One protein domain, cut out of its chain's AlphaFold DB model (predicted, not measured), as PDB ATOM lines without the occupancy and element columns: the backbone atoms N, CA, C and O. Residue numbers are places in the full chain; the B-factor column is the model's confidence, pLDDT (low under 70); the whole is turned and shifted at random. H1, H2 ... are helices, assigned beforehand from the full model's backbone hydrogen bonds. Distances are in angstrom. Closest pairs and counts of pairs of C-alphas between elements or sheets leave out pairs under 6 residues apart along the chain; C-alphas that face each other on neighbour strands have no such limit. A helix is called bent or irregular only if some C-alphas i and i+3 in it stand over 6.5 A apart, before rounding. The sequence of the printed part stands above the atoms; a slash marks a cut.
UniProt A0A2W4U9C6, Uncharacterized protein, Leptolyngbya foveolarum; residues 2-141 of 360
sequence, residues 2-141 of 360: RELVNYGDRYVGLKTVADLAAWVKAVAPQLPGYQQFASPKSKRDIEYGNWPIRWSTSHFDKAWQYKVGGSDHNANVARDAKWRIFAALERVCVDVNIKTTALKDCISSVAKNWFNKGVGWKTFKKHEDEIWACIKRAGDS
ATOM      1  N   ARG A   2      45.868  29.104 -44.520       78.12
ATOM      2  CA  ARG A   2      45.523  30.543 -44.610       78.12
ATOM      3  C   ARG A   2      44.473  30.836 -45.691       78.12
ATOM      4  O   ARG A   2      43.528  31.574 -45.453       78.12
ATOM      5  N   GLU A   3      44.641  30.219 -46.854       84.88
ATOM      6  CA  GLU A   3      43.707  30.328 -47.978       84.88
ATOM      7  C   GLU A   3      42.336  29.739 -47.649       84.88
ATOM      8  O   GLU A   3      41.331  30.343 -47.992       84.88
ATOM      9  N   LEU A   4      42.292  28.636 -46.893       85.31
ATOM     10  CA  LEU A   4      41.046  28.032 -46.422       85.31
ATOM     11  C   LEU A   4      40.255  29.022 -45.554       85.31
ATOM     12  O   LEU A   4      39.083  29.256 -45.810       85.31
ATOM     13  N   VAL A   5      40.906  29.659 -44.578       85.88
ATOM     14  CA  VAL A   5      40.267  30.655 -43.695       85.88
ATOM     15  C   VAL A   5      39.755  31.861 -44.494       85.88
ATOM     16  O   VAL A   5      38.616  32.282 -44.309       85.88
ATOM     17  N   ASN A   6      40.561  32.376 -45.430       85.94
ATOM     18  CA  ASN A   6      40.133  33.452 -46.329       85.94
ATOM     19  C   ASN A   6      38.934  33.038 -47.189       85.94
ATOM     20  O   ASN A   6      38.056  33.860 -47.440       85.94
ATOM     21  N   TYR A   7      38.908  31.785 -47.646       85.75
ATOM     22  CA  TYR A   7      37.818  31.261 -48.454       85.75
ATOM     23  C   TYR A   7      36.516  31.168 -47.654       85.75
ATOM     24  O   TYR A   7      35.478  31.635 -48.119       85.75
ATOM     25  N   GLY A   8      36.586  30.650 -46.424       87.38
ATOM     26  CA  GLY A   8      35.440  30.570 -45.518       87.38
ATOM     27  C   GLY A   8      34.807  31.936 -45.230       87.38
ATOM     28  O   GLY A   8      33.590  32.082 -45.280       87.38
ATOM     29  N   ASP A   9      35.619  32.968 -45.001       88.69
ATOM     30  CA  ASP A   9      35.115  34.332 -44.783       88.69
ATOM     31  C   ASP A   9      34.552  34.963 -46.070       88.69
ATOM     32  O   ASP A   9      33.443  35.508 -46.069       88.69
ATOM     33  N   ARG A  10      35.297  34.906 -47.182       87.81
ATOM     34  CA  ARG A  10      34.964  35.668 -48.400       87.81
ATOM     35  C   ARG A  10      33.913  35.009 -49.281       87.81
ATOM     36  O   ARG A  10      33.059  35.720 -49.791       87.81
ATOM     37  N   TYR A  11      33.992  33.694 -49.461       83.44
ATOM     38  CA  TYR A  11      33.160  32.968 -50.424       83.44
ATOM     39  C   TYR A  11      32.052  32.164 -49.744       83.44
ATOM     40  O   TYR A  11      30.926  32.168 -50.222       83.44
ATOM     41  N   VAL A  12      32.331  31.529 -48.598       87.75
ATOM     42  CA  VAL A  12      31.286  30.830 -47.818       87.75
ATOM     43  C   VAL A  12      30.466  31.814 -46.970       87.75
ATOM     44  O   VAL A  12      29.337  31.521 -46.591       87.75
ATOM     45  N   GLY A  13      31.006  33.007 -46.698       87.50
ATOM     46  CA  GLY A  13      30.297  34.068 -45.983       87.50
ATOM     47  C   GLY A  13      30.273  33.897 -44.463       87.50
ATOM     48  O   GLY A  13      29.441  34.503 -43.793       87.50
ATOM     49  N   LEU A  14      31.182  33.105 -43.892       90.31
ATOM     50  CA  LEU A  14      31.239  32.862 -42.449       90.31
ATOM     51  C   LEU A  14      31.845  34.074 -41.735       90.31
ATOM     52  O   LEU A  14      33.049  34.313 -41.817       90.31
ATOM     53  N   LYS A  15      31.005  34.855 -41.045       89.38
ATOM     54  CA  LYS A  15      31.406  36.133 -40.425       89.38
ATOM     55  C   LYS A  15      31.738  36.054 -38.939       89.38
ATOM     56  O   LYS A  15      32.275  37.020 -38.393       89.38
ATOM     57  N   THR A  16      31.467  34.932 -38.279       91.31
ATOM     58  CA  THR A  16      31.787  34.751 -36.858       91.31
ATOM     59  C   THR A  16      32.991  33.829 -36.672       91.31
ATOM     60  O   THR A  16      33.251  32.933 -37.480       91.31
ATOM     61  N   VAL A  17      33.737  34.032 -35.582       92.19
ATOM     62  CA  VAL A  17      34.851  33.151 -35.186       92.19
ATOM     63  C   VAL A  17      34.367  31.716 -35.003       92.19
ATOM     64  O   VAL A  17      35.077  30.791 -35.390       92.19
ATOM     65  N   ALA A  18      33.187  31.530 -34.408       91.44
ATOM     66  CA  ALA A  18      32.643  30.211 -34.111       91.44
ATOM     67  C   ALA A  18      32.323  29.439 -35.396       91.44
ATOM     68  O   ALA A  18      32.807  28.318 -35.565       91.44
ATOM     69  N   ASP A  19      31.598  30.069 -36.322       91.94
ATOM     70  CA  ASP A  19      31.178  29.422 -37.566       91.94
ATOM     71  C   ASP A  19      32.383  29.122 -38.459       91.94
ATOM     72  O   ASP A  19      32.518  28.014 -38.979       91.94
ATOM     73  N   LEU A  20      33.315  30.076 -38.576       93.12
ATOM     74  CA  LEU A  20      34.533  29.885 -39.360       93.12
ATOM     75  C   LEU A  20      35.412  28.776 -38.772       93.12
ATOM     76  O   LEU A  20      35.927  27.939 -39.514       93.12
ATOM     77  N   ALA A  21      35.554  28.716 -37.447       93.00
ATOM     78  CA  ALA A  21      36.321  27.666 -36.787       93.00
ATOM     79  C   ALA A  21      35.679  26.283 -36.961       93.00
ATOM     80  O   ALA A  21      36.392  25.318 -37.246       93.00
ATOM     81  N   ALA A  22      34.355  26.183 -36.813       93.31
ATOM     82  CA  ALA A  22      33.613  24.940 -37.009       93.31
ATOM     83  C   ALA A  22      33.733  24.441 -38.454       93.31
ATOM     84  O   ALA A  22      34.022  23.267 -38.691       93.31
ATOM     85  N   TRP A  23      33.607  25.347 -39.420       93.81
ATOM     86  CA  TRP A  23      33.768  25.022 -40.831       93.81
ATOM     87  C   TRP A  23      35.198  24.602 -41.177       93.81
ATOM     88  O   TRP A  23      35.393  23.570 -41.815       93.81
ATOM     89  N   VAL A  24      36.220  25.321 -40.696       92.56
ATOM     90  CA  VAL A  24      37.629  24.925 -40.887       92.56
ATOM     91  C   VAL A  24      37.881  23.534 -40.311       92.56
ATOM     92  O   VAL A  24      38.563  22.730 -40.943       92.56
ATOM     93  N   LYS A  25      37.318  23.235 -39.138       93.56
ATOM     94  CA  LYS A  25      37.424  21.923 -38.498       93.56
ATOM     95  C   LYS A  25      36.793  20.809 -39.340       93.56
ATOM     96  O   LYS A  25      37.346  19.717 -39.395       93.56
ATOM     97  N   ALA A  26      35.675  21.089 -40.005       92.06
ATOM     98  CA  ALA A  26      34.991  20.129 -40.867       92.06
ATOM     99  C   ALA A  26      35.697  19.933 -42.221       92.06
ATOM    100  O   ALA A  26      35.810  18.806 -42.697       92.06
ATOM    101  N   VAL A  27      36.178  21.016 -42.839       91.50
ATOM    102  CA  VAL A  27      36.702  21.002 -44.215       91.50
ATOM    103  C   VAL A  27      38.185  20.660 -44.279       91.50
ATOM    104  O   VAL A  27      38.604  19.964 -45.200       91.50
ATOM    105  N   ALA A  28      39.000  21.104 -43.316       90.62
ATOM    106  CA  ALA A  28      40.446  20.883 -43.369       90.62
ATOM    107  C   ALA A  28      40.843  19.396 -43.505       90.62
ATOM    108  O   ALA A  28      41.722  19.122 -44.324       90.62
ATOM    109  N   PRO A  29      40.196  18.434 -42.810       91.00
ATOM    110  CA  PRO A  29      40.507  17.012 -42.967       91.00
ATOM    111  C   PRO A  29      40.151  16.414 -44.334       91.00
ATOM    112  O   PRO A  29      40.706  15.380 -44.703       91.00
ATOM    113  N   GLN A  30      39.241  17.053 -45.075       89.69
ATOM    114  CA  GLN A  30      38.776  16.614 -46.396       89.69
ATOM    115  C   GLN A  30      39.677  17.120 -47.532       89.69
ATOM    116  O   GLN A  30      39.507  16.725 -48.683       89.69
ATOM    117  N   LEU A  31      40.637  18.004 -47.233       87.81
ATOM    118  CA  LEU A  31      41.504  18.582 -48.252       87.81
ATOM    119  C   LEU A  31      42.474  17.539 -48.837       87.81
ATOM    120  O   LEU A  31      43.096  16.781 -48.079       87.81
ATOM    121  N   PRO A  32      42.689  17.547 -50.167       86.56
ATOM    122  CA  PRO A  32      43.688  16.705 -50.813       86.56
ATOM    123  C   PRO A  32      45.062  16.872 -50.164       86.56
ATOM    124  O   PRO A  32      45.525  17.984 -49.910       86.56
ATOM    125  N   GLY A  33      45.709  15.751 -49.852       85.50
ATOM    126  CA  GLY A  33      47.023  15.752 -49.216       85.50
ATOM    127  C   GLY A  33      47.025  16.079 -47.717       85.50
ATOM    128  O   GLY A  33      48.080  15.964 -47.101       85.50
ATOM    129  N   TYR A  34      45.889  16.395 -47.074       88.44
ATOM    130  CA  TYR A  34      45.849  16.604 -45.617       88.44
ATOM    131  C   TYR A  34      46.403  15.392 -44.862       88.44
ATOM    132  O   TYR A  34      47.241  15.531 -43.970       88.44
ATOM    133  N   GLN A  35      46.009  14.182 -45.268       89.62
ATOM    134  CA  GLN A  35      46.492  12.966 -44.617       89.62
ATOM    135  C   GLN A  35      47.991  12.711 -44.833       89.62
ATOM    136  O   GLN A  35      48.621  12.127 -43.953       89.62
ATOM    137  N   GLN A  36      48.555  13.178 -45.948       87.75
ATOM    138  CA  GLN A  36      49.950  12.946 -46.333       87.75
ATOM    139  C   GLN A  36      50.904  14.023 -45.790       87.75
ATOM    140  O   GLN A  36      51.995  13.699 -45.334       87.75
ATOM    141  N   PHE A  37      50.493  15.296 -45.799       85.38
ATOM    142  CA  PHE A  37      51.355  16.439 -45.471       85.38
ATOM    143  C   PHE A  37      51.146  16.997 -44.059       85.38
ATOM    144  O   PHE A  37      52.046  17.643 -43.518       85.38
ATOM    145  N   ALA A  38      49.980  16.789 -43.435       87.56
ATOM    146  CA  ALA A  38      49.766  17.270 -42.074       87.56
ATOM    147  C   ALA A  38      50.476  16.355 -41.069       87.56
ATOM    148  O   ALA A  38      50.230  15.150 -41.009       87.56
ATOM    149  N   SER A  39      51.327  16.936 -40.219       91.69
ATOM    150  CA  SER A  39      51.941  16.185 -39.121       91.69
ATOM    151  C   SER A  39      50.865  15.646 -38.160       91.69
ATOM    152  O   SER A  39      49.833  16.302 -37.980       91.69
ATOM    153  N   PRO A  40      51.094  14.518 -37.457       91.25
ATOM    154  CA  PRO A  40      50.151  14.007 -36.456       91.25
ATOM    155  C   PRO A  40      49.767  15.049 -35.393       91.25
ATOM    156  O   PRO A  40      48.624  15.103 -34.942       91.25
ATOM    157  N   LYS A  41      50.712  15.930 -35.031       91.00
ATOM    158  CA  LYS A  41      50.475  17.050 -34.114       91.00
ATOM    159  C   LYS A  41      49.509  18.075 -34.709       91.00
ATOM    160  O   LYS A  41      48.587  18.497 -34.023       91.00
ATOM    161  N   SER A  42      49.703  18.448 -35.973       88.88
ATOM    162  CA  SER A  42      48.817  19.376 -36.684       88.88
ATOM    163  C   SER A  42      47.411  18.807 -36.837       88.88
ATOM    164  O   SER A  42      46.451  19.525 -36.585       88.88
ATOM    165  N   LYS A  43      47.289  17.516 -37.174       92.25
ATOM    166  CA  LYS A  43      45.987  16.844 -37.272       92.25
ATOM    167  C   LYS A  43      45.234  16.899 -35.948       92.25
ATOM    168  O   LYS A  43      44.098  17.357 -35.894       92.25
ATOM    169  N   ARG A  44      45.918  16.550 -34.852       92.44
ATOM    170  CA  ARG A  44      45.339  16.621 -33.506       92.44
ATOM    171  C   ARG A  44      44.892  18.037 -33.140       92.44
ATOM    172  O   ARG A  44      43.822  18.202 -32.568       92.44
ATOM    173  N   ASP A  45      45.691  19.048 -33.468       91.69
ATOM    174  CA  ASP A  45      45.389  20.446 -33.134       91.69
ATOM    175  C   ASP A  45      44.216  21.017 -33.959       91.69
ATOM    176  O   ASP A  45      43.442  21.833 -33.460       91.69
ATOM    177  N   ILE A  46      44.039  20.554 -35.201       90.56
ATOM    178  CA  ILE A  46      42.923  20.939 -36.081       90.56
ATOM    179  C   ILE A  46      41.626  20.211 -35.693       90.56
ATOM    180  O   ILE A  46      40.576  20.842 -35.594       90.56
ATOM    181  N   GLU A  47      41.691  18.899 -35.453       90.44
ATOM    182  CA  GLU A  47      40.514  18.044 -35.224       90.44
ATOM    183  C   GLU A  47      40.035  18.040 -33.768       90.44
ATOM    184  O   GLU A  47      38.843  17.903 -33.494       90.44
ATOM    185  N   TYR A  48      40.938  18.209 -32.806       88.75
ATOM    186  CA  TYR A  48      40.608  18.124 -31.376       88.75
ATOM    187  C   TYR A  48      41.086  19.339 -30.583       88.75
ATOM    188  O   TYR A  48      40.640  19.553 -29.458       88.75
ATOM    189  N   GLY A  49      41.987  20.137 -31.156       89.06
ATOM    190  CA  GLY A  49      42.536  21.324 -30.524       89.06
ATOM    191  C   GLY A  49      41.722  22.592 -30.766       89.06
ATOM    192  O   GLY A  49      40.599  22.593 -31.274       89.06
ATOM    193  N   ASN A  50      42.331  23.710 -30.374       92.25
ATOM    194  CA  ASN A  50      41.760  25.050 -30.511       92.25
ATOM    195  C   ASN A  50      42.364  25.829 -31.687       92.25
ATOM    196  O   ASN A  50      42.116  27.031 -31.821       92.25
ATOM    197  N   TRP A  51      43.153  25.165 -32.537       91.69
ATOM    198  CA  TRP A  51      43.797  25.789 -33.684       91.69
ATOM    199  C   TRP A  51      42.803  26.512 -34.606       91.69
ATOM    200  O   TRP A  51      43.063  27.682 -34.907       91.69
ATOM    201  N   PRO A  52      41.642  25.924 -34.987       92.25
ATOM    202  CA  PRO A  52      40.681  26.606 -35.856       92.25
ATOM    203  C   PRO A  52      40.121  27.885 -35.227       92.25
ATOM    204  O   PRO A  52      39.971  28.900 -35.907       92.25
ATOM    205  N   ILE A  53      39.885  27.868 -33.910       92.69
ATOM    206  CA  ILE A  53      39.409  29.031 -33.152       92.69
ATOM    207  C   ILE A  53      40.483  30.120 -33.136       92.69
ATOM    208  O   ILE A  53      40.210  31.258 -33.502       92.69
ATOM    209  N   ARG A  54      41.725  29.780 -32.767       92.44
ATOM    210  CA  ARG A  54      42.840  30.742 -32.696       92.44
ATOM    211  C   ARG A  54      43.104  31.418 -34.038       92.44
ATOM    212  O   ARG A  54      43.344  32.624 -34.080       92.44
ATOM    213  N   TRP A  55      43.057  30.650 -35.122       91.62
ATOM    214  CA  TRP A  55      43.245  31.185 -36.466       91.62
ATOM    215  C   TRP A  55      42.094  32.071 -36.914       91.62
ATOM    216  O   TRP A  55      42.354  33.155 -37.432       91.62
ATOM    217  N   SER A  56      40.852  31.660 -36.662       92.06
ATOM    218  CA  SER A  56      39.672  32.471 -36.978       92.06
ATOM    219  C   SER A  56      39.688  33.792 -36.203       92.06
ATOM    220  O   SER A  56      39.513  34.854 -36.795       92.06
ATOM    221  N   THR A  57      40.025  33.763 -34.909       92.19
ATOM    222  CA  THR A  57      40.227  34.978 -34.104       92.19
ATOM    223  C   THR A  57      41.312  35.871 -34.697       92.19
ATOM    224  O   THR A  57      41.078  37.054 -34.916       92.19
ATOM    225  N   SER A  58      42.486  35.315 -35.023       92.75
ATOM    226  CA  SER A  58      43.583  36.098 -35.608       92.75
ATOM    227  C   SER A  58      43.217  36.711 -36.962       92.75
ATOM    228  O   SER A  58      43.644  37.827 -37.265       92.75
ATOM    229  N   HIS A  59      42.432  35.999 -37.773       92.38
ATOM    230  CA  HIS A  59      41.932  36.480 -39.059       92.38
ATOM    231  C   HIS A  59      41.034  37.703 -38.886       92.38
ATOM    232  O   HIS A  59      41.337  38.766 -39.434       92.38
ATOM    233  N   PHE A  60      39.991  37.591 -38.060       92.00
ATOM    234  CA  PHE A  60      39.071  38.701 -37.814       92.00
ATOM    235  C   PHE A  60      39.732  39.864 -37.065       92.00
ATOM    236  O   PHE A  60      39.433  41.019 -37.360       92.00
ATOM    237  N   ASP A  61      40.681  39.596 -36.165       91.31
ATOM    238  CA  ASP A  61      41.460  40.639 -35.494       91.31
ATOM    239  C   ASP A  61      42.291  41.455 -36.484       91.31
ATOM    240  O   ASP A  61      42.294  42.685 -36.415       91.31
ATOM    241  N   LYS A  62      42.962  40.793 -37.432       90.62
ATOM    242  CA  LYS A  62      43.719  41.482 -38.484       90.62
ATOM    243  C   LYS A  62      42.796  42.254 -39.414       90.62
ATOM    244  O   LYS A  62      43.082  43.410 -39.710       90.62
ATOM    245  N   ALA A  63      41.691  41.652 -39.850       88.81
ATOM    246  CA  ALA A  63      40.703  42.332 -40.685       88.81
ATOM    247  C   ALA A  63      40.165  43.598 -39.997       88.81
ATOM    248  O   ALA A  63      40.100  44.662 -40.611       88.81
ATOM    249  N   TRP A  64      39.871  43.510 -38.698       91.12
ATOM    250  CA  TRP A  64      39.472  44.655 -37.888       91.12
ATOM    251  C   TRP A  64      40.579  45.708 -37.795       91.12
ATOM    252  O   TRP A  64      40.302  46.875 -38.049       91.12
ATOM    253  N   GLN A  65      41.828  45.320 -37.506       89.44
ATOM    254  CA  GLN A  65      42.971  46.244 -37.449       89.44
ATOM    255  C   GLN A  65      43.161  47.022 -38.755       89.44
ATOM    256  O   GLN A  65      43.411  48.222 -38.709       89.44
ATOM    257  N   TYR A  66      42.999  46.368 -39.909       88.12
ATOM    258  CA  TYR A  66      43.026  47.052 -41.203       88.12
ATOM    259  C   TYR A  66      41.841  48.011 -41.372       88.12
ATOM    260  O   TYR A  66      42.042  49.139 -41.809       88.12
ATOM    261  N   LYS A  67      40.627  47.603 -40.975       87.06
ATOM    262  CA  LYS A  67      39.412  48.437 -41.051       87.06
ATOM    263  C   LYS A  67      39.516  49.711 -40.205       87.06
ATOM    264  O   LYS A  67      39.087  50.770 -40.649       87.06
ATOM    265  N   VAL A  68      40.039  49.612 -38.981       88.44
ATOM    266  CA  VAL A  68      40.153  50.751 -38.046       88.44
ATOM    267  C   VAL A  68      41.521  51.441 -38.088       88.44
ATOM    268  O   VAL A  68      41.796  52.322 -37.271       88.44
ATOM    269  N   GLY A  69      42.400  51.022 -38.997       85.56
ATOM    270  CA  GLY A  69      43.705  51.637 -39.208       85.56
ATOM    271  C   GLY A  69      43.604  53.045 -39.804       85.56
ATOM    272  O   GLY A  69      42.516  53.588 -39.993       85.56
ATOM    273  N   GLY A  70      44.758  53.642 -40.104       87.31
ATOM    274  CA  GLY A  70      44.858  54.970 -40.719       87.31
ATOM    275  C   GLY A  70      45.373  56.055 -39.773       87.31
ATOM    276  O   GLY A  70      45.769  55.778 -38.640       87.31
ATOM    277  N   SER A  71      45.386  57.294 -40.269       84.38
ATOM    278  CA  SER A  71      45.935  58.466 -39.571       84.38
ATOM    279  C   SER A  71      45.196  58.804 -38.274       84.38
ATOM    280  O   SER A  71      45.822  59.273 -37.330       84.38
ATOM    281  N   ASP A  72      43.895  58.509 -38.198       88.94
ATOM    282  CA  ASP A  72      43.071  58.728 -37.004       88.94
ATOM    283  C   ASP A  72      42.545  57.407 -36.415       88.94
ATOM    284  O   ASP A  72      41.343  57.117 -36.362       88.94
ATOM    285  N   HIS A  73      43.487  56.562 -35.992       87.31
ATOM    286  CA  HIS A  73      43.197  55.255 -35.403       87.31
ATOM    287  C   HIS A  73      42.225  55.347 -34.214       87.31
ATOM    288  O   HIS A  73      41.276  54.568 -34.118       87.31
ATOM    289  N   ASN A  74      42.421  56.321 -33.322       88.12
ATOM    290  CA  ASN A  74      41.619  56.448 -32.107       88.12
ATOM    291  C   ASN A  74      40.163  56.822 -32.413       88.12
ATOM    292  O   ASN A  74      39.252  56.226 -31.826       88.12
ATOM    293  N   ALA A  75      39.918  57.750 -33.346       88.31
ATOM    294  CA  ALA A  75      38.552  58.073 -33.749       88.31
ATOM    295  C   ALA A  75      37.885  56.904 -34.481       88.31
ATOM    296  O   ALA A  75      36.710  56.622 -34.236       88.31
ATOM    297  N   ASN A  76      38.624  56.179 -35.327       90.94
ATOM    298  CA  ASN A  76      38.108  55.000 -36.027       90.94
ATOM    299  C   ASN A  76      37.708  53.882 -35.053       90.94
ATOM    300  O   ASN A  76      36.615  53.325 -35.172       90.94
ATOM    301  N   VAL A  77      38.541  53.605 -34.045       89.31
ATOM    302  CA  VAL A  77      38.232  52.642 -32.975       89.31
ATOM    303  C   VAL A  77      37.008  53.080 -32.171       89.31
ATOM    304  O   VAL A  77      36.137  52.254 -31.886       89.31
ATOM    305  N   ALA A  78      36.905  54.365 -31.821       88.12
ATOM    306  CA  ALA A  78      35.752  54.892 -31.094       88.12
ATOM    307  C   ALA A  78      34.456  54.787 -31.916       88.12
ATOM    308  O   ALA A  78      33.430  54.363 -31.384       88.12
ATOM    309  N   ARG A  79      34.513  55.107 -33.215       89.75
ATOM    310  CA  ARG A  79      33.379  55.014 -34.146       89.75
ATOM    311  C   ARG A  79      32.904  53.574 -34.320       89.75
ATOM    312  O   ARG A  79      31.712  53.315 -34.200       89.75
ATOM    313  N   ASP A  80      33.826  52.636 -34.537       91.75
ATOM    314  CA  ASP A  80      33.516  51.203 -34.646       91.75
ATOM    315  C   ASP A  80      32.922  50.656 -33.339       91.75
ATOM    316  O   ASP A  80      31.946  49.907 -33.353       91.75
ATOM    317  N   ALA A  81      33.448  51.078 -32.186       90.38
ATOM    318  CA  ALA A  81      32.905  50.680 -30.894       90.38
ATOM    319  C   ALA A  81      31.496  51.239 -30.642       90.38
ATOM    320  O   ALA A  81      30.648  50.486 -30.165       90.38
ATOM    321  N   LYS A  82      31.230  52.502 -31.007       92.62
ATOM    322  CA  LYS A  82      29.882  53.086 -30.972       92.62
ATOM    323  C   LYS A  82      28.933  52.311 -31.888       92.62
ATOM    324  O   LYS A  82      27.882  51.877 -31.435       92.62
ATOM    325  N   TRP A  83      29.329  52.062 -33.137       93.44
ATOM    326  CA  TRP A  83      28.521  51.302 -34.094       93.44
ATOM    327  C   TRP A  83      28.138  49.913 -33.562       93.44
ATOM    328  O   TRP A  83      26.963  49.558 -33.589       93.44
ATOM    329  N   ARG A  84      29.087  49.160 -32.981       92.56
ATOM    330  CA  ARG A  84      28.802  47.838 -32.386       92.56
ATOM    331  C   ARG A  84      27.791  47.889 -31.243       92.56
ATOM    332  O   ARG A  84      27.042  46.934 -31.087       92.56
ATOM    333  N   ILE A  85      27.780  48.959 -30.443       91.94
ATOM    334  CA  ILE A  85      26.802  49.131 -29.358       91.94
ATOM    335  C   ILE A  85      25.391  49.203 -29.940       91.94
ATOM    336  O   ILE A  85      24.537  48.417 -29.547       91.94
ATOM    337  N   PHE A  86      25.159  50.105 -30.895       90.69
ATOM    338  CA  PHE A  86      23.825  50.311 -31.463       90.69
ATOM    339  C   PHE A  86      23.380  49.138 -32.339       90.69
ATOM    340  O   PHE A  86      22.257  48.671 -32.195       90.69
ATOM    341  N   ALA A  87      24.285  48.559 -33.131       89.88
ATOM    342  CA  ALA A  87      23.981  47.358 -33.904       89.88
ATOM    343  C   ALA A  87      23.658  46.143 -33.010       89.88
ATOM    344  O   ALA A  87      22.880  45.272 -33.400       89.88
ATOM    345  N   ALA A  88      24.255  46.054 -31.814       89.69
ATOM    346  CA  ALA A  88      23.887  45.039 -30.832       89.69
ATOM    347  C   ALA A  88      22.547  45.360 -30.156       89.69
ATOM    348  O   ALA A  88      21.755  44.447 -29.971       89.69
ATOM    349  N   LEU A  89      22.264  46.627 -29.837       88.00
ATOM    350  CA  LEU A  89      20.973  47.050 -29.279       88.00
ATOM    351  C   LEU A  89      19.798  46.737 -30.211       88.00
ATOM    352  O   LEU A  89      18.794  46.222 -29.742       88.00
ATOM    353  N   GLU A  90      19.948  46.942 -31.521       85.31
ATOM    354  CA  GLU A  90      18.938  46.561 -32.529       85.31
ATOM    355  C   GLU A  90      18.592  45.063 -32.516       85.31
ATOM    356  O   GLU A  90      17.552  44.655 -33.024       85.31
ATOM    357  N   ARG A  91      19.475  44.224 -31.964       81.00
ATOM    358  CA  ARG A  91      19.335  42.762 -31.934       81.00
ATOM    359  C   ARG A  91      18.882  42.228 -30.580       81.00
ATOM    360  O   ARG A  91      18.753  41.015 -30.432       81.00
ATOM    361  N   VAL A  92      18.683  43.093 -29.585       80.75
ATOM    362  CA  VAL A  92      18.305  42.684 -28.230       80.75
ATOM    363  C   VAL A  92      17.004  43.357 -27.832       80.75
ATOM    364  O   VAL A  92      16.909  44.578 -27.793       80.75
ATOM    365  N   CYS A  93      16.024  42.549 -27.438       74.69
ATOM    366  CA  CYS A  93      14.860  43.041 -26.714       74.69
ATOM    367  C   CYS A  93      15.251  43.242 -25.247       74.69
ATOM    368  O   CYS A  93      15.510  42.274 -24.530       74.69
ATOM    369  N   VAL A  94      15.342  44.498 -24.815       78.50
ATOM    370  CA  VAL A  94      15.759  44.874 -23.461       78.50
ATOM    371  C   VAL A  94      14.585  45.523 -22.733       78.50
ATOM    372  O   VAL A  94      13.984  46.459 -23.250       78.50
ATOM    373  N   ASP A  95      14.293  45.061 -21.517       75.62
ATOM    374  CA  ASP A  95      13.351  45.729 -20.615       75.62
ATOM    375  C   ASP A  95      13.916  47.083 -20.154       75.62
ATOM    376  O   ASP A  95      15.085  47.184 -19.771       75.62
ATOM    377  N   VAL A  96      13.078  48.122 -20.137       76.94
ATOM    378  CA  VAL A  96      13.444  49.482 -19.706       76.94
ATOM    379  C   VAL A  96      13.994  49.509 -18.266       76.94
ATOM    380  O   VAL A  96      14.777  50.393 -17.925       76.94
ATOM    381  N   ASN A  97      13.654  48.520 -17.436       80.12
ATOM    382  CA  ASN A  97      14.079  48.396 -16.039       80.12
ATOM    383  C   ASN A  97      15.371  47.579 -15.832       80.12
ATOM    384  O   ASN A  97      15.729  47.264 -14.692       80.12
ATOM    385  N   ILE A  98      16.079  47.191 -16.899       86.69
ATOM    386  CA  ILE A  98      17.328  46.428 -16.771       86.69
ATOM    387  C   ILE A  98      18.385  47.203 -15.958       86.69
ATOM    388  O   ILE A  98      18.518  48.418 -16.044       86.69
ATOM    389  N   LYS A  99      19.212  46.507 -15.172       90.69
ATOM    390  CA  LYS A  99      20.355  47.149 -14.499       90.69
ATOM    391  C   LYS A  99      21.441  47.507 -15.520       90.69
ATOM    392  O   LYS A  99      21.781  46.680 -16.363       90.69
ATOM    393  N   THR A 100      22.077  48.673 -15.381       88.19
ATOM    394  CA  THR A 100      23.140  49.164 -16.285       88.19
ATOM    395  C   THR A 100      24.263  48.149 -16.530       88.19
ATOM    396  O   THR A 100      24.724  47.974 -17.657       88.19
ATOM    397  N   THR A 101      24.706  47.442 -15.488       89.88
ATOM    398  CA  THR A 101      25.752  46.413 -15.607       89.88
ATOM    399  C   THR A 101      25.292  45.218 -16.440       89.88
ATOM    400  O   THR A 101      26.007  44.799 -17.348       89.88
ATOM    401  N   ALA A 102      24.074  44.730 -16.194       88.75
ATOM    402  CA  ALA A 102      23.471  43.635 -16.951       88.75
ATOM    403  C   ALA A 102      23.240  44.019 -18.421       88.75
ATOM    404  O   ALA A 102      23.516  43.221 -19.316       88.75
ATOM    405  N   LEU A 103      22.824  45.263 -18.679       89.44
ATOM    406  CA  LEU A 103      22.686  45.803 -20.029       89.44
ATOM    407  C   LEU A 103      24.020  45.798 -20.779       89.44
ATOM    408  O   LEU A 103      24.111  45.290 -21.897       89.44
ATOM    409  N   LYS A 104      25.079  46.314 -20.148       91.81
ATOM    410  CA  LYS A 104      26.416  46.323 -20.746       91.81
ATOM    411  C   LYS A 104      26.900  44.908 -21.057       91.81
ATOM    412  O   LYS A 104      27.516  44.697 -22.103       91.81
ATOM    413  N   ASP A 105      26.673  43.949 -20.165       91.19
ATOM    414  CA  ASP A 105      27.119  42.571 -20.378       91.19
ATOM    415  C   ASP A 105      26.320  41.889 -21.489       91.19
ATOM    416  O   ASP A 105      26.915  41.208 -22.326       91.19
ATOM    417  N   CYS A 106      25.018  42.165 -21.581       90.06
ATOM    418  CA  CYS A 106      24.172  41.715 -22.682       90.06
ATOM    419  C   CYS A 106      24.665  42.260 -24.033       90.06
ATOM    420  O   CYS A 106      25.033  41.480 -24.915       90.06
ATOM    421  N   ILE A 107      24.793  43.585 -24.167       90.94
ATOM    422  CA  ILE A 107      25.291  44.244 -25.388       90.94
ATOM    423  C   ILE A 107      26.688  43.739 -25.742       90.94
ATOM    424  O   ILE A 107      26.970  43.428 -26.897       90.94
ATOM    425  N   SER A 108      27.586  43.631 -24.758       91.12
ATOM    426  CA  SER A 108      28.949  43.163 -25.000       91.12
ATOM    427  C   SER A 108      28.995  41.698 -25.429       91.12
ATOM    428  O   SER A 108      29.868  41.342 -26.220       91.12
ATOM    429  N   SER A 109      28.109  40.849 -24.904       90.19
ATOM    430  CA  SER A 109      28.000  39.442 -25.297       90.19
ATOM    431  C   SER A 109      27.504  39.322 -26.736       90.19
ATOM    432  O   SER A 109      28.148  38.681 -27.565       90.19
ATOM    433  N   VAL A 110      26.432  40.042 -27.074       90.06
ATOM    434  CA  VAL A 110      25.881  40.078 -28.435       90.06
ATOM    435  C   VAL A 110      26.900  40.638 -29.418       90.06
ATOM    436  O   VAL A 110      27.182  40.008 -30.433       90.06
ATOM    437  N   ALA A 111      27.554  41.751 -29.088       89.56
ATOM    438  CA  ALA A 111      28.595  42.312 -29.940       89.56
ATOM    439  C   ALA A 111      29.773  41.342 -30.141       89.56
ATOM    440  O   ALA A 111      30.304  41.224 -31.245       89.56
ATOM    441  N   LYS A 112      30.161  40.595 -29.101       89.81
ATOM    442  CA  LYS A 112      31.207  39.573 -29.213       89.81
ATOM    443  C   LYS A 112      30.784  38.419 -30.121       89.81
ATOM    444  O   LYS A 112      31.610  37.969 -30.908       89.81
ATOM    445  N   ASN A 113      29.538  37.968 -30.034       86.75
ATOM    446  CA  ASN A 113      29.042  36.841 -30.825       86.75
ATOM    447  C   ASN A 113      28.843  37.209 -32.301       86.75
ATOM    448  O   ASN A 113      29.199  36.429 -33.177       86.75
ATOM    449  N   TRP A 114      28.331  38.409 -32.578       85.88
ATOM    450  CA  TRP A 114      27.976  38.838 -33.935       85.88
ATOM    451  C   TRP A 114      29.087  39.599 -34.659       85.88
ATOM    452  O   TRP A 114      29.181  39.543 -35.881       85.88
ATOM    453  N   PHE A 115      29.942  40.309 -33.920       88.19
ATOM    454  CA  PHE A 115      30.992  41.165 -34.486       88.19
ATOM    455  C   PHE A 115      32.400  40.769 -34.026       88.19
ATOM    456  O   PHE A 115      33.352  41.522 -34.237       88.19
ATOM    457  N   ASN A 116      32.549  39.611 -33.369       89.94
ATOM    458  CA  ASN A 116      33.814  39.057 -32.861       89.94
ATOM    459  C   ASN A 116      34.552  39.947 -31.839       89.94
ATOM    460  O   ASN A 116      35.673  39.645 -31.423       89.94
ATOM    461  N   LYS A 117      33.931  41.050 -31.404       89.25
ATOM    462  CA  LYS A 117      34.506  42.040 -30.492       89.25
ATOM    463  C   LYS A 117      33.441  42.569 -29.538       89.25
ATOM    464  O   LYS A 117      32.428  43.113 -29.961       89.25
ATOM    465  N   GLY A 118      33.714  42.442 -28.244       88.44
ATOM    466  CA  GLY A 118      32.870  43.006 -27.194       88.44
ATOM    467  C   GLY A 118      33.049  44.517 -27.020       88.44
ATOM    468  O   GLY A 118      33.934  45.141 -27.613       88.44
ATOM    469  N   VAL A 119      32.223  45.088 -26.146       88.00
ATOM    470  CA  VAL A 119      32.236  46.515 -25.807       88.00
ATOM    471  C   VAL A 119      32.809  46.700 -24.402       88.00
ATOM    472  O   VAL A 119      32.362  46.085 -23.433       88.00
ATOM    473  N   GLY A 120      33.813  47.570 -24.282       88.69
ATOM    474  CA  GLY A 120      34.415  47.917 -22.995       88.69
ATOM    475  C   GLY A 120      33.533  48.849 -22.159       88.69
ATOM    476  O   GLY A 120      32.808  49.685 -22.698       88.69
ATOM    477  N   TRP A 121      33.662  48.764 -20.831       89.75
ATOM    478  CA  TRP A 121      32.891  49.582 -19.882       89.75
ATOM    479  C   TRP A 121      33.010  51.090 -20.138       89.75
ATOM    480  O   TRP A 121      32.010  51.797 -20.142       89.75
ATOM    481  N   LYS A 122      34.225  51.584 -20.412       90.62
ATOM    482  CA  LYS A 122      34.469  53.013 -20.672       90.62
ATOM    483  C   LYS A 122      33.691  53.522 -21.891       90.62
ATOM    484  O   LYS A 122      33.143  54.616 -21.841       90.62
ATOM    485  N   THR A 123      33.629  52.733 -22.965       90.00
ATOM    486  CA  THR A 123      32.897  53.103 -24.185       90.00
ATOM    487  C   THR A 123      31.394  53.047 -23.970       90.00
ATOM    488  O   THR A 123      30.696  53.954 -24.404       90.00
ATOM    489  N   PHE A 124      30.908  52.016 -23.273       91.12
ATOM    490  CA  PHE A 124      29.500  51.918 -22.897       91.12
ATOM    491  C   PHE A 124      29.073  53.143 -22.078       91.12
ATOM    492  O   PHE A 124      28.149  53.843 -22.471       91.12
ATOM    493  N   LYS A 125      29.824  53.471 -21.016       92.75
ATOM    494  CA  LYS A 125      29.537  54.618 -20.144       92.75
ATOM    495  C   LYS A 125      29.564  55.956 -20.893       92.75
ATOM    496  O   LYS A 125      28.781  56.843 -20.594       92.75
ATOM    497  N   LYS A 126      30.438  56.104 -21.895       93.00
ATOM    498  CA  LYS A 126      30.507  57.313 -22.734       93.00
ATOM    499  C   LYS A 126      29.226  57.558 -23.545       93.00
ATOM    500  O   LYS A 126      28.934  58.707 -23.850       93.00
ATOM    501  N   HIS A 127      28.500  56.503 -23.909       91.94
ATOM    502  CA  HIS A 127      27.277  56.581 -24.715       91.94
ATOM    503  C   HIS A 127      26.026  56.173 -23.926       91.94
ATOM    504  O   HIS A 127      24.995  55.900 -24.531       91.94
ATOM    505  N   GLU A 128      26.107  56.120 -22.595       91.44
ATOM    506  CA  GLU A 128      25.038  55.618 -21.726       91.44
ATOM    507  C   GLU A 128      23.709  56.354 -21.953       91.44
ATOM    508  O   GLU A 128      22.685  55.707 -22.161       91.44
ATOM    509  N   ASP A 129      23.737  57.686 -22.023       90.25
ATOM    510  CA  ASP A 129      22.534  58.499 -22.240       90.25
ATOM    511  C   ASP A 129      21.867  58.206 -23.594       90.25
ATOM    512  O   ASP A 129      20.648  58.048 -23.676       90.25
ATOM    513  N   GLU A 130      22.663  58.069 -24.661       92.19
ATOM    514  CA  GLU A 130      22.167  57.741 -26.003       92.19
ATOM    515  C   GLU A 130      21.570  56.321 -26.057       92.19
ATOM    516  O   GLU A 130      20.544  56.095 -26.702       92.19
ATOM    517  N   ILE A 131      22.193  55.364 -25.361       90.56
ATOM    518  CA  ILE A 131      21.725  53.973 -25.262       90.56
ATOM    519  C   ILE A 131      20.362  53.928 -24.567       90.56
ATOM    520  O   ILE A 131      19.421  53.322 -25.082       90.56
ATOM    521  N   TRP A 132      20.234  54.598 -23.422       90.19
ATOM    522  CA  TRP A 132      18.979  54.640 -22.677       90.19
ATOM    523  C   TRP A 132      17.873  55.377 -23.425       90.19
ATOM    524  O   TRP A 132      16.724  54.942 -23.379       90.19
ATOM    525  N   ALA A 133      18.200  56.448 -24.149       88.38
ATOM    526  CA  ALA A 133      17.242  57.121 -25.024       88.38
ATOM    527  C   ALA A 133      16.708  56.178 -26.117       88.38
ATOM    528  O   ALA A 133      15.512  56.191 -26.408       88.38
ATOM    529  N   CYS A 134      17.569  55.327 -26.686       86.31
ATOM    530  CA  CYS A 134      17.173  54.325 -27.675       86.31
ATOM    531  C   CYS A 134      16.236  53.259 -27.082       86.31
ATOM    532  O   CYS A 134      15.223  52.931 -27.695       86.31
ATOM    533  N   ILE A 135      16.539  52.754 -25.881       85.81
ATOM    534  CA  ILE A 135      15.714  51.744 -25.192       85.81
ATOM    535  C   ILE A 135      14.342  52.315 -24.818       85.81
ATOM    536  O   ILE A 135      13.327  51.668 -25.051       85.81
ATOM    537  N   LYS A 136      14.294  53.545 -24.290       85.12
ATOM    538  CA  LYS A 136      13.031  54.216 -23.937       85.12
ATOM    539  C   LYS A 136      12.148  54.430 -25.163       85.12
ATOM    540  O   LYS A 136      10.995  54.028 -25.142       85.12
ATOM    541  N   ARG A 137      12.716  54.932 -26.266       80.12
ATOM    542  CA  ARG A 137      11.989  55.097 -27.537       80.12
ATOM    543  C   ARG A 137      11.414  53.775 -28.058       80.12
ATOM    544  O   ARG A 137      10.306  53.756 -28.587       80.12
ATOM    545  N   ALA A 138      12.161  52.681 -27.920       72.44
ATOM    546  CA  ALA A 138      11.689  51.353 -28.298       72.44
ATOM    547  C   ALA A 138      10.567  50.844 -27.371       72.44
ATOM    548  O   ALA A 138       9.649  50.191 -27.849       72.44
ATOM    549  N   GLY A 139      10.604  51.182 -26.077       58.41
ATOM    550  CA  GLY A 139       9.534  50.884 -25.115       58.41
ATOM    551  C   GLY A 139       8.260  51.713 -25.322       58.41
ATOM    552  O   GLY A 139       7.162  51.195 -25.143       58.41
ATOM    553  N   ASP A 140       8.396  52.966 -25.766       57.84
ATOM    554  CA  ASP A 140       7.265  53.846 -26.104       57.84
ATOM    555  C   ASP A 140       6.570  53.411 -27.409       57.84
ATOM    556  O   ASP A 140       5.390  53.684 -27.633       57.84
ATOM    557  N   SER A 141       7.291  52.678 -28.261       46.12
ATOM    558  CA  SER A 141       6.783  52.093 -29.499       46.12
ATOM    559  C   SER A 141       6.187  50.716 -29.220       46.12
ATOM    560  O   SER A 141       6.708  49.705 -29.680       46.12
TER     561      SER A 141
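What this domain is: This is residues 2 to 141 of the 360 residues of an uncharacterized protein of Leptolyngbya foveolarum (UniProt A0A2W4U9C6). The two longest helices, H5 and H6, make a V, joined at its tip by residues 68 to 72, and each arm belongs to a separate lobe of helices. In one lobe H1 and H2 pack on H5 and H4 on H2; in the other H7 and H8 pack crosswise on H6, while H3 and H9 lie at opposite ends of the long axis. The printed part has 140 residues with nine named helices, H1 to H9 in chain order, and no named strand; its class is all helix. It is loose, with a radius of gyration of the C-alphas of 18.9 A, and elongated, spanning 61 by 37 by 24 A.

Where its parts are: H5, residues 51 to 67, measures 24.2 A from C-alpha 51 at (43.797, 25.789, -33.684) to C-alpha 67. H6, residues 73 to 89, measures 24.5 A and begins with C-alpha 73 at (43.197, 55.255, -35.403). Before H5 come H1, residues 2 to 10, 12.3 A; H2, residues 17 to 30, 20.4 A; H3, residues 34 to 37, 5.5 A; and H4, residues 40 to 47, 10.5 A. H2 is only just irregular: C-alphas 26 and 29 are 6.7 A apart. After H6 come H7, residues 100 to 115, 21.4 A; H8, residues 121 to 126, 8.6 A; and H9, residues 128 to 140, 18.4 A, ending with C-alpha 140 at (7.265, 53.846, -26.104).

How they stand to each other: H2 is the hub, touching three helices. It touches H5 at a steep tilt of 52 degrees, opposite ways, with C-alphas 21 and 52 closest at 4.6 A. H1 touches H2, with C-alphas 8 and 20 closest at 6.3 A. H2 touches H4 with residues 25 to 29 alone, C-alphas 25 and 47 being closest at 5.9 A. H3 touches no helix. H5 and H6 are near each other. H6 touches H7 with residues 84 to 89 alone, about perpendicular at 77 degrees, with C-alphas 88 and 111 closest at 5.5 A. H6 touches H8 with residues 78 to 85 alone, about perpendicular at 89 degrees, with C-alphas 81 and 123 closest at 7.1 A. H9 is near H7. H2 and H7 are near each other. Every O i to N i+4 pair is within hydrogen-bond range in H1 and H4 to H9, against 8 of 10 in H2; H3 is too short for such a pair.

The domain as a whole: The two C-alphas farthest apart, those of Gln 36 and Asp 140, are 62.5 A apart. The printed part has no cut and no long link. The mean pLDDT of the printed part is 88.1, and residues 139 to 141 are under 70.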